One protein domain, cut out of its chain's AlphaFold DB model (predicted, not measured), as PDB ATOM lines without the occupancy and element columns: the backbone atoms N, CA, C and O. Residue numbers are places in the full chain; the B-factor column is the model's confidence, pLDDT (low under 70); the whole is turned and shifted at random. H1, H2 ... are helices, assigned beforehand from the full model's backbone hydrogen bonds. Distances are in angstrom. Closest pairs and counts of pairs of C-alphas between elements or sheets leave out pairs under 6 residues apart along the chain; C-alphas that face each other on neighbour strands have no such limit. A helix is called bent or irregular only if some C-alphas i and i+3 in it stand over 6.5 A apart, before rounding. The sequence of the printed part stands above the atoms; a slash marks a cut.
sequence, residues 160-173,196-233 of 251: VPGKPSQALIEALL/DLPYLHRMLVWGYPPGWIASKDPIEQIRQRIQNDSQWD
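What this domain is: This is residues 160 to 173 and 196 to 233 of the 251 residues of the protein "CCHC-type domain-containing protein" of Sporisorium scitamineum (UniProt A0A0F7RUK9). An open, flat string of four helices with no packed core: the long helix H4 makes one end, with its residues 222 to 233 sticking out as an arm, and H1 and H2 lie towards the other end, on the two sides of a cut in the chain. The very short H3 lies between H2 and H4 and is near the start of H4, and the stretch before H1, residues 160 to 165, folds back inward from that helix. The printed part has 52 residues, with four named helices in the order H1, H2, H3, H4 and no named strand; the class is all helix, with 36 residues in the helices. The whole is only just extended, close to loose, with a radius of gyration of the C-alphas of 15.2 A and spans of 43 by 27 by 12 A.

Where its parts are: H4 is the longest helix, residues 218 to 233, and measures 23.9 A from C-alpha 218 at (34.392, 67.583, 166.514) to C-alpha 233 at (14.231, 60.101, 155.996). H4 is neither bent nor irregular, but only just: C-alphas 229 and 232 are 6.3 A apart. H3 has four residues, 210 to 213, and is 5.3 A long. H2, residues 198 to 206, is 13.1 A long and is neither bent nor irregular, but only just: C-alphas 198 and 201 are 6.1 A apart. H1, residues 166 to 172, is 9.8 A long and begins at C-alpha 166, (33.806, 90.726, 160.077).

How they stand to each other: H4 touches no helix but is near H3. The two are close but not clearly touching, with 2 pairs of C-alphas within 8 A; the closest C-alphas are those of Gly 211 and Pro 218, 5.6 A apart. H2 and H3 are apart, and so are H2 and H4. H1 is apart from H3 and from H4, and only just apart from H2, the closest C-alphas of those two being 8.4 A from each other. In H1 every O i to N i+4 pair is within hydrogen-bond range; in H2 it is 4 of 5 and in H4 10 of 12, while H3 is too short for such a pair and has its 1 O i to N i+3 pair within range.

The domain as a whole: The two C-alphas farthest apart are those of Asp 196 and Trp 232, 43.8 A. Residues 174 to 195 are cut out, and C-alphas 173 and 196 are 9.0 A apart across the cut, which falls in the link from H1 to H2. The links from H2 to H3 and from H3 to H4 are tight. Residues 201 to 207, of which 201 to 206 belong to H2, and residues 212 to 217 also stand free. Mean pLDDT of the printed part is 84.9; residue 196 and residues 231 to 233 are under 70.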
ATOM      1  N   VAL A 160      33.404  78.402 160.000       90.19
ATOM      2  CA  VAL A 160      34.633  77.769 160.489       90.19
ATOM      3  C   VAL A 160      35.007  78.285 161.890       90.19
ATOM      4  O   VAL A 160      35.236  79.486 162.075       90.19
ATOM      5  N   PRO A 161      35.146  77.398 162.890       89.25
ATOM      6  CA  PRO A 161      35.563  77.762 164.241       89.25
ATOM      7  C   PRO A 161      36.906  78.498 164.261       89.25
ATOM      8  O   PRO A 161      37.844  78.147 163.545       89.25
ATOM      9  N   GLY A 162      36.994  79.548 165.078       86.19
ATOM     10  CA  GLY A 162      38.173  80.418 165.148       86.19
ATOM     11  C   GLY A 162      38.287  81.445 164.015       86.19
ATOM     12  O   GLY A 162      39.216  82.248 164.036       86.19
ATOM     13  N   LYS A 163      37.355  81.464 163.053       87.44
ATOM     14  CA  LYS A 163      37.295  82.456 161.967       87.44
ATOM     15  C   LYS A 163      35.942  83.183 161.958       87.44
ATOM     16  O   LYS A 163      35.142  82.964 161.048       87.44
ATOM     17  N   PRO A 164      35.645  84.013 162.977       87.50
ATOM     18  CA  PRO A 164      34.410  84.792 162.994       87.50
ATOM     19  C   PRO A 164      34.357  85.769 161.808       87.50
ATOM     20  O   PRO A 164      35.387  86.282 161.369       87.50
ATOM     21  N   SER A 165      33.151  86.028 161.293       89.31
ATOM     22  CA  SER A 165      32.945  86.993 160.207       89.31
ATOM     23  C   SER A 165      33.209  88.423 160.679       89.31
ATOM     24  O   SER A 165      33.057  88.736 161.859       89.31
ATOM     25  N   GLN A 166      33.563  89.317 159.753       85.31
ATOM     26  CA  GLN A 166      33.806  90.726 160.077       85.31
ATOM     27  C   GLN A 166      32.580  91.385 160.726       85.31
ATOM     28  O   GLN A 166      32.716  92.032 161.757       85.31
ATOM     29  N   ALA A 167      31.381  91.122 160.193       88.88
ATOM     30  CA  ALA A 167      30.131  91.609 160.774       88.88
ATOM     31  C   ALA A 167      29.930  91.143 162.229       88.88
ATOM     32  O   ALA A 167      29.428  91.893 163.059       88.88
ATOM     33  N   LEU A 168      30.345  89.912 162.558       85.75
ATOM     34  CA  LEU A 168      30.281  89.407 163.929       85.75
ATOM     35  C   LEU A 168      31.337  90.067 164.824       85.75
ATOM     36  O   LEU A 168      31.049  90.359 165.980       85.75
ATOM     37  N   ILE A 169      32.545  90.305 164.310       85.06
ATOM     38  CA  ILE A 169      33.604  91.004 165.050       85.06
ATOM     39  C   ILE A 169      33.150  92.425 165.400       85.06
ATOM     40  O   ILE A 169      33.241  92.806 166.561       85.06
ATOM     41  N   GLU A 170      32.613  93.167 164.431       85.12
ATOM     42  CA  GLU A 170      32.105  94.534 164.620       85.12
ATOM     43  C   GLU A 170      30.934  94.581 165.615       85.12
ATOM     44  O   GLU A 170      30.868  95.469 166.459       85.12
ATOM     45  N   ALA A 171      30.038  93.589 165.584       85.81
ATOM     46  CA  ALA A 171      28.940  93.494 166.547       85.81
ATOM     47  C   ALA A 171      29.412  93.178 167.981       85.81
ATOM     48  O   ALA A 171      28.766  93.583 168.947       85.81
ATOM     49  N   LEU A 172      30.508  92.424 168.130       80.75
ATOM     50  CA  LEU A 172      31.061  92.034 169.431       80.75
ATOM     51  C   LEU A 172      32.020  93.074 170.018       80.75
ATOM     52  O   LEU A 172      32.167  93.128 171.240       80.75
ATOM     53  N   LEU A 173      32.685  93.861 169.171       73.38
ATOM     54  CA  LEU A 173      33.579  94.947 169.557       73.38
ATOM     55  C   LEU A 173      33.031  96.262 168.993       73.38
ATOM     56  O   LEU A 173      33.490  96.704 167.938       73.38
ATOM     57  N   ASP A 196      41.253  91.264 170.572       67.56
ATOM     58  CA  ASP A 196      41.136  90.591 171.866       67.56
ATOM     59  C   ASP A 196      39.664  90.257 172.063       67.56
ATOM     60  O   ASP A 196      38.901  90.963 172.720       67.56
ATOM     61  N   LEU A 197      39.218  89.234 171.335       76.38
ATOM     62  CA  LEU A 197      37.848  88.786 171.391       76.38
ATOM     63  C   LEU A 197      37.622  88.326 172.835       76.38
ATOM     64  O   LEU A 197      38.397  87.509 173.342       76.38
ATOM     65  N   PRO A 198      36.554  88.785 173.502       76.06
ATOM     66  CA  PRO A 198      36.394  88.656 174.955       76.06
ATOM     67  C   PRO A 198      36.388  87.202 175.457       76.06
ATOM     68  O   PRO A 198      36.590  86.928 176.642       76.06
ATOM     69  N   TYR A 199      36.152  86.244 174.561       81.75
ATOM     70  CA  TYR A 199      36.181  84.819 174.858       81.75
ATOM     71  C   TYR A 199      37.583  84.185 174.773       81.75
ATOM     72  O   TYR A 199      37.793  83.144 175.393       81.75
ATOM     73  N   LEU A 200      38.556  84.786 174.071       85.69
ATOM     74  CA  LEU A 200      39.935  84.275 173.986       85.69
ATOM     75  C   LEU A 200      40.604  84.287 175.362       85.69
ATOM     76  O   LEU A 200      41.154  83.270 175.786       85.69
ATOM     77  N   HIS A 201      40.460  85.391 176.103       84.81
ATOM     78  CA  HIS A 201      40.936  85.485 177.483       84.81
ATOM     79  C   HIS A 201      40.331  84.387 178.372       84.81
ATOM     80  O   HIS A 201      41.030  83.737 179.147       84.81
ATOM     81  N   ARG A 202      39.030  84.107 178.219       86.75
ATOM     82  CA  ARG A 202      38.357  83.049 178.986       86.75
ATOM     83  C   ARG A 202      38.894  81.660 178.647       86.75
ATOM     84  O   ARG A 202      39.042  80.855 179.557       86.75
ATOM     85  N   MET A 203      39.238  81.382 177.390       89.31
ATOM     86  CA  MET A 203      39.855  80.101 177.021       89.31
ATOM     87  C   MET A 203      41.264  79.927 177.602       89.31
ATOM     88  O   MET A 203      41.661  78.800 177.877       89.31
ATOM     89  N   LEU A 204      42.007  81.009 177.857       87.75
ATOM     90  CA  LEU A 204      43.282  80.919 178.584       87.75
ATOM     91  C   LEU A 204      43.079  80.541 180.056       87.75
ATOM     92  O   LEU A 204      43.882  79.797 180.614       87.75
ATOM     93  N   VAL A 205      42.006  81.035 180.680       90.00
ATOM     94  CA  VAL A 205      41.683  80.755 182.088       90.00
ATOM     95  C   VAL A 205      41.076  79.361 182.271       90.00
ATOM     96  O   VAL A 205      41.435  78.650 183.204       90.00
ATOM     97  N   TRP A 206      40.151  78.969 181.392       92.06
ATOM     98  CA  TRP A 206      39.332  77.758 181.540       92.06
ATOM     99  C   TRP A 206      39.769  76.593 180.645       92.06
ATOM    100  O   TRP A 206      39.271  75.479 180.798       92.06
ATOM    101  N   GLY A 207      40.706  76.831 179.730       90.12
ATOM    102  CA  GLY A 207      41.118  75.874 178.713       90.12
ATOM    103  C   GLY A 207      40.265  75.941 177.444       90.12
ATOM    104  O   GLY A 207      39.241  76.626 177.362       90.12
ATOM    105  N   TYR A 208      40.719  75.216 176.422       89.44
ATOM    106  CA  TYR A 208      39.999  75.101 175.158       89.44
ATOM    107  C   TYR A 208      38.700  74.301 175.329       89.44
ATOM    108  O   TYR A 208      38.600  73.455 176.222       89.44
ATOM    109  N   PRO A 209      37.697  74.517 174.459       89.38
ATOM    110  CA  PRO A 209      36.474  73.735 174.511       89.38
ATOM    111  C   PRO A 209      36.781  72.230 174.392       89.38
ATOM    112  O   PRO A 209      37.574  71.828 173.536       89.38
ATOM    113  N   PRO A 210      36.144  71.370 175.204       86.25
ATOM    114  CA  PRO A 210      36.574  69.981 175.395       86.25
ATOM    115  C   PRO A 210      36.533  69.144 174.111       86.25
ATOM    116  O   PRO A 210      37.389  68.287 173.902       86.25
ATOM    117  N   GLY A 211      35.589  69.427 173.207       86.19
ATOM    118  CA  GLY A 211      35.497  68.754 171.908       86.19
ATOM    119  C   GLY A 211      36.689  69.014 170.980       86.19
ATOM    120  O   GLY A 211      36.938  68.206 170.098       86.19
ATOM    121  N   TRP A 212      37.445  70.093 171.202       86.69
ATOM    122  CA  TRP A 212      38.619  70.472 170.405       86.69
ATOM    123  C   TRP A 212      39.937  69.940 170.973       86.69
ATOM    124  O   TRP A 212      40.964  70.009 170.308       86.69
ATOM    125  N   ILE A 213      39.907  69.403 172.194       85.94
ATOM    126  CA  ILE A 213      41.047  68.739 172.843       85.94
ATOM    127  C   ILE A 213      40.966  67.208 172.642       85.94
ATOM    128  O   ILE A 213      41.901  66.471 172.946       85.94
ATOM    129  N   ALA A 214      39.845  66.701 172.119       86.62
ATOM    130  CA  ALA A 214      39.628  65.278 171.890       86.62
ATOM    131  C   ALA A 214      40.441  64.739 170.698       86.62
ATOM    132  O   ALA A 214      40.772  65.459 169.762       86.62
ATOM    133  N   SER A 215      40.702  63.426 170.685       89.00
ATOM    134  CA  SER A 215      41.408  62.758 169.576       89.00
ATOM    135  C   SER A 215      40.614  62.718 168.266       89.00
ATOM    136  O   SER A 215      41.181  62.448 167.212       89.00
ATOM    137  N   LYS A 216      39.295  62.918 168.336       90.50
ATOM    138  CA  LYS A 216      38.394  62.908 167.183       90.50
ATOM    139  C   LYS A 216      38.004  64.337 166.839       90.50
ATOM    140  O   LYS A 216      37.597  65.075 167.732       90.50
ATOM    141  N   ASP A 217      38.036  64.670 165.553       90.44
ATOM    142  CA  ASP A 217      37.599  65.977 165.067       90.44
ATOM    143  C   ASP A 217      36.113  66.208 165.422       90.44
ATOM    144  O   ASP A 217      35.260  65.382 165.063       90.44
ATOM    145  N   PRO A 218      35.774  67.277 166.168       90.94
ATOM    146  CA  PRO A 218      34.392  67.583 166.514       90.94
ATOM    147  C   PRO A 218      33.530  67.890 165.282       90.94
ATOM    148  O   PRO A 218      32.347  67.554 165.285       90.94
ATOM    149  N   ILE A 219      34.094  68.475 164.220       90.94
ATOM    150  CA  ILE A 219      33.348  68.803 162.997       90.94
ATOM    151  C   ILE A 219      32.935  67.533 162.263       90.94
ATOM    152  O   ILE A 219      31.779  67.396 161.859       90.94
ATOM    153  N   GLU A 220      33.844  66.565 162.162       91.69
ATOM    154  CA  GLU A 220      33.547  65.288 161.517       91.69
ATOM    155  C   GLU A 220      32.497  64.486 162.297       91.69
ATOM    156  O   GLU A 220      31.595  63.890 161.711       91.69
ATOM    157  N   GLN A 221      32.534  64.549 163.630       91.50
ATOM    158  CA  GLN A 221      31.494  63.942 164.464       91.50
ATOM    159  C   GLN A 221      30.113  64.566 164.227       91.50
ATOM    160  O   GLN A 221      29.114  63.846 164.194       91.50
ATOM    161  N   ILE A 222      30.029  65.889 164.061       90.25
ATOM    162  CA  ILE A 222      28.758  66.562 163.759       90.25
ATOM    163  C   ILE A 222      28.280  66.185 162.351       90.25
ATOM    164  O   ILE A 222      27.101  65.874 162.179       90.25
ATOM    165  N   ARG A 223      29.183  66.141 161.365       92.00
ATOM    166  CA  ARG A 223      28.876  65.718 159.990       92.00
ATOM    167  C   ARG A 223      28.272  64.311 159.955       92.00
ATOM    168  O   ARG A 223      27.214  64.127 159.358       92.00
ATOM    169  N   GLN A 224      28.888  63.355 160.650       90.75
ATOM    170  CA  GLN A 224      28.386  61.980 160.750       90.75
ATOM    171  C   GLN A 224      27.007  61.913 161.411       90.75
ATOM    172  O   GLN A 224      26.134  61.197 160.932       90.75
ATOM    173  N   ARG A 225      26.771  62.691 162.476       88.38
ATOM    174  CA  ARG A 225      25.449  62.756 163.124       88.38
ATOM    175  C   ARG A 225      24.374  63.276 162.174       88.38
ATOM    176  O   ARG A 225      23.338  62.642 162.049       88.38
ATOM    177  N   ILE A 226      24.646  64.370 161.457       88.25
ATOM    178  CA  ILE A 226      23.695  64.932 160.484       88.25
ATOM    179  C   ILE A 226      23.352  63.906 159.394       88.25
ATOM    180  O   ILE A 226      22.186  63.779 159.025       88.25
ATOM    181  N   GLN A 227      24.353  63.179 158.891       87.25
ATOM    182  CA  GLN A 227      24.158  62.150 157.868       87.25
ATOM    183  C   GLN A 227      23.348  60.958 158.392       87.25
ATOM    184  O   GLN A 227      22.419  60.515 157.720       87.25
ATOM    185  N   ASN A 228      23.656  60.477 159.598       84.75
ATOM    186  CA  ASN A 228      22.938  59.369 160.226       84.75
ATOM    187  C   ASN A 228      21.478  59.728 160.525       84.75
ATOM    188  O   ASN A 228      20.596  58.910 160.282       84.75
ATOM    189  N   ASP A 229      21.209  60.950 160.996       79.31
ATOM    190  CA  ASP A 229      19.839  61.427 161.206       79.31
ATOM    191  C   ASP A 229      19.055  61.395 159.885       79.31
ATOM    192  O   ASP A 229      17.935  60.897 159.843       79.31
ATOM    193  N   SER A 230      19.679  61.834 158.783       73.12
ATOM    194  CA  SER A 230      19.037  61.864 157.462       73.12
ATOM    195  C   SER A 230      18.826  60.492 156.811       73.12
ATOM    196  O   SER A 230      18.145  60.382 155.793       73.12
ATOM    197  N   GLN A 231      19.407  59.425 157.368       68.12
ATOM    198  CA  GLN A 231      19.249  58.067 156.845       68.12
ATOM    199  C   GLN A 231      17.814  57.547 157.023       68.12
ATOM    200  O   GLN A 231      17.313  56.809 156.170       68.12
ATOM    201  N   TRP A 232      17.140  57.959 158.098       61.44
ATOM    202  CA  TRP A 232      15.763  57.560 158.403       61.44
ATOM    203  C   TRP A 232      14.723  58.271 157.541       61.44
ATOM    204  O   TRP A 232      13.587  57.811 157.449       61.44
ATOM    205  N   ASP A 233      15.130  59.326 156.839       58.22
ATOM    206  CA  ASP A 233      14.231  60.101 155.996       58.22
ATOM    207  C   ASP A 233      13.910  59.373 154.669       58.22
ATOM    208  O   ASP A 233      12.898  59.646 154.033       58.22
TER     209      ASP A 233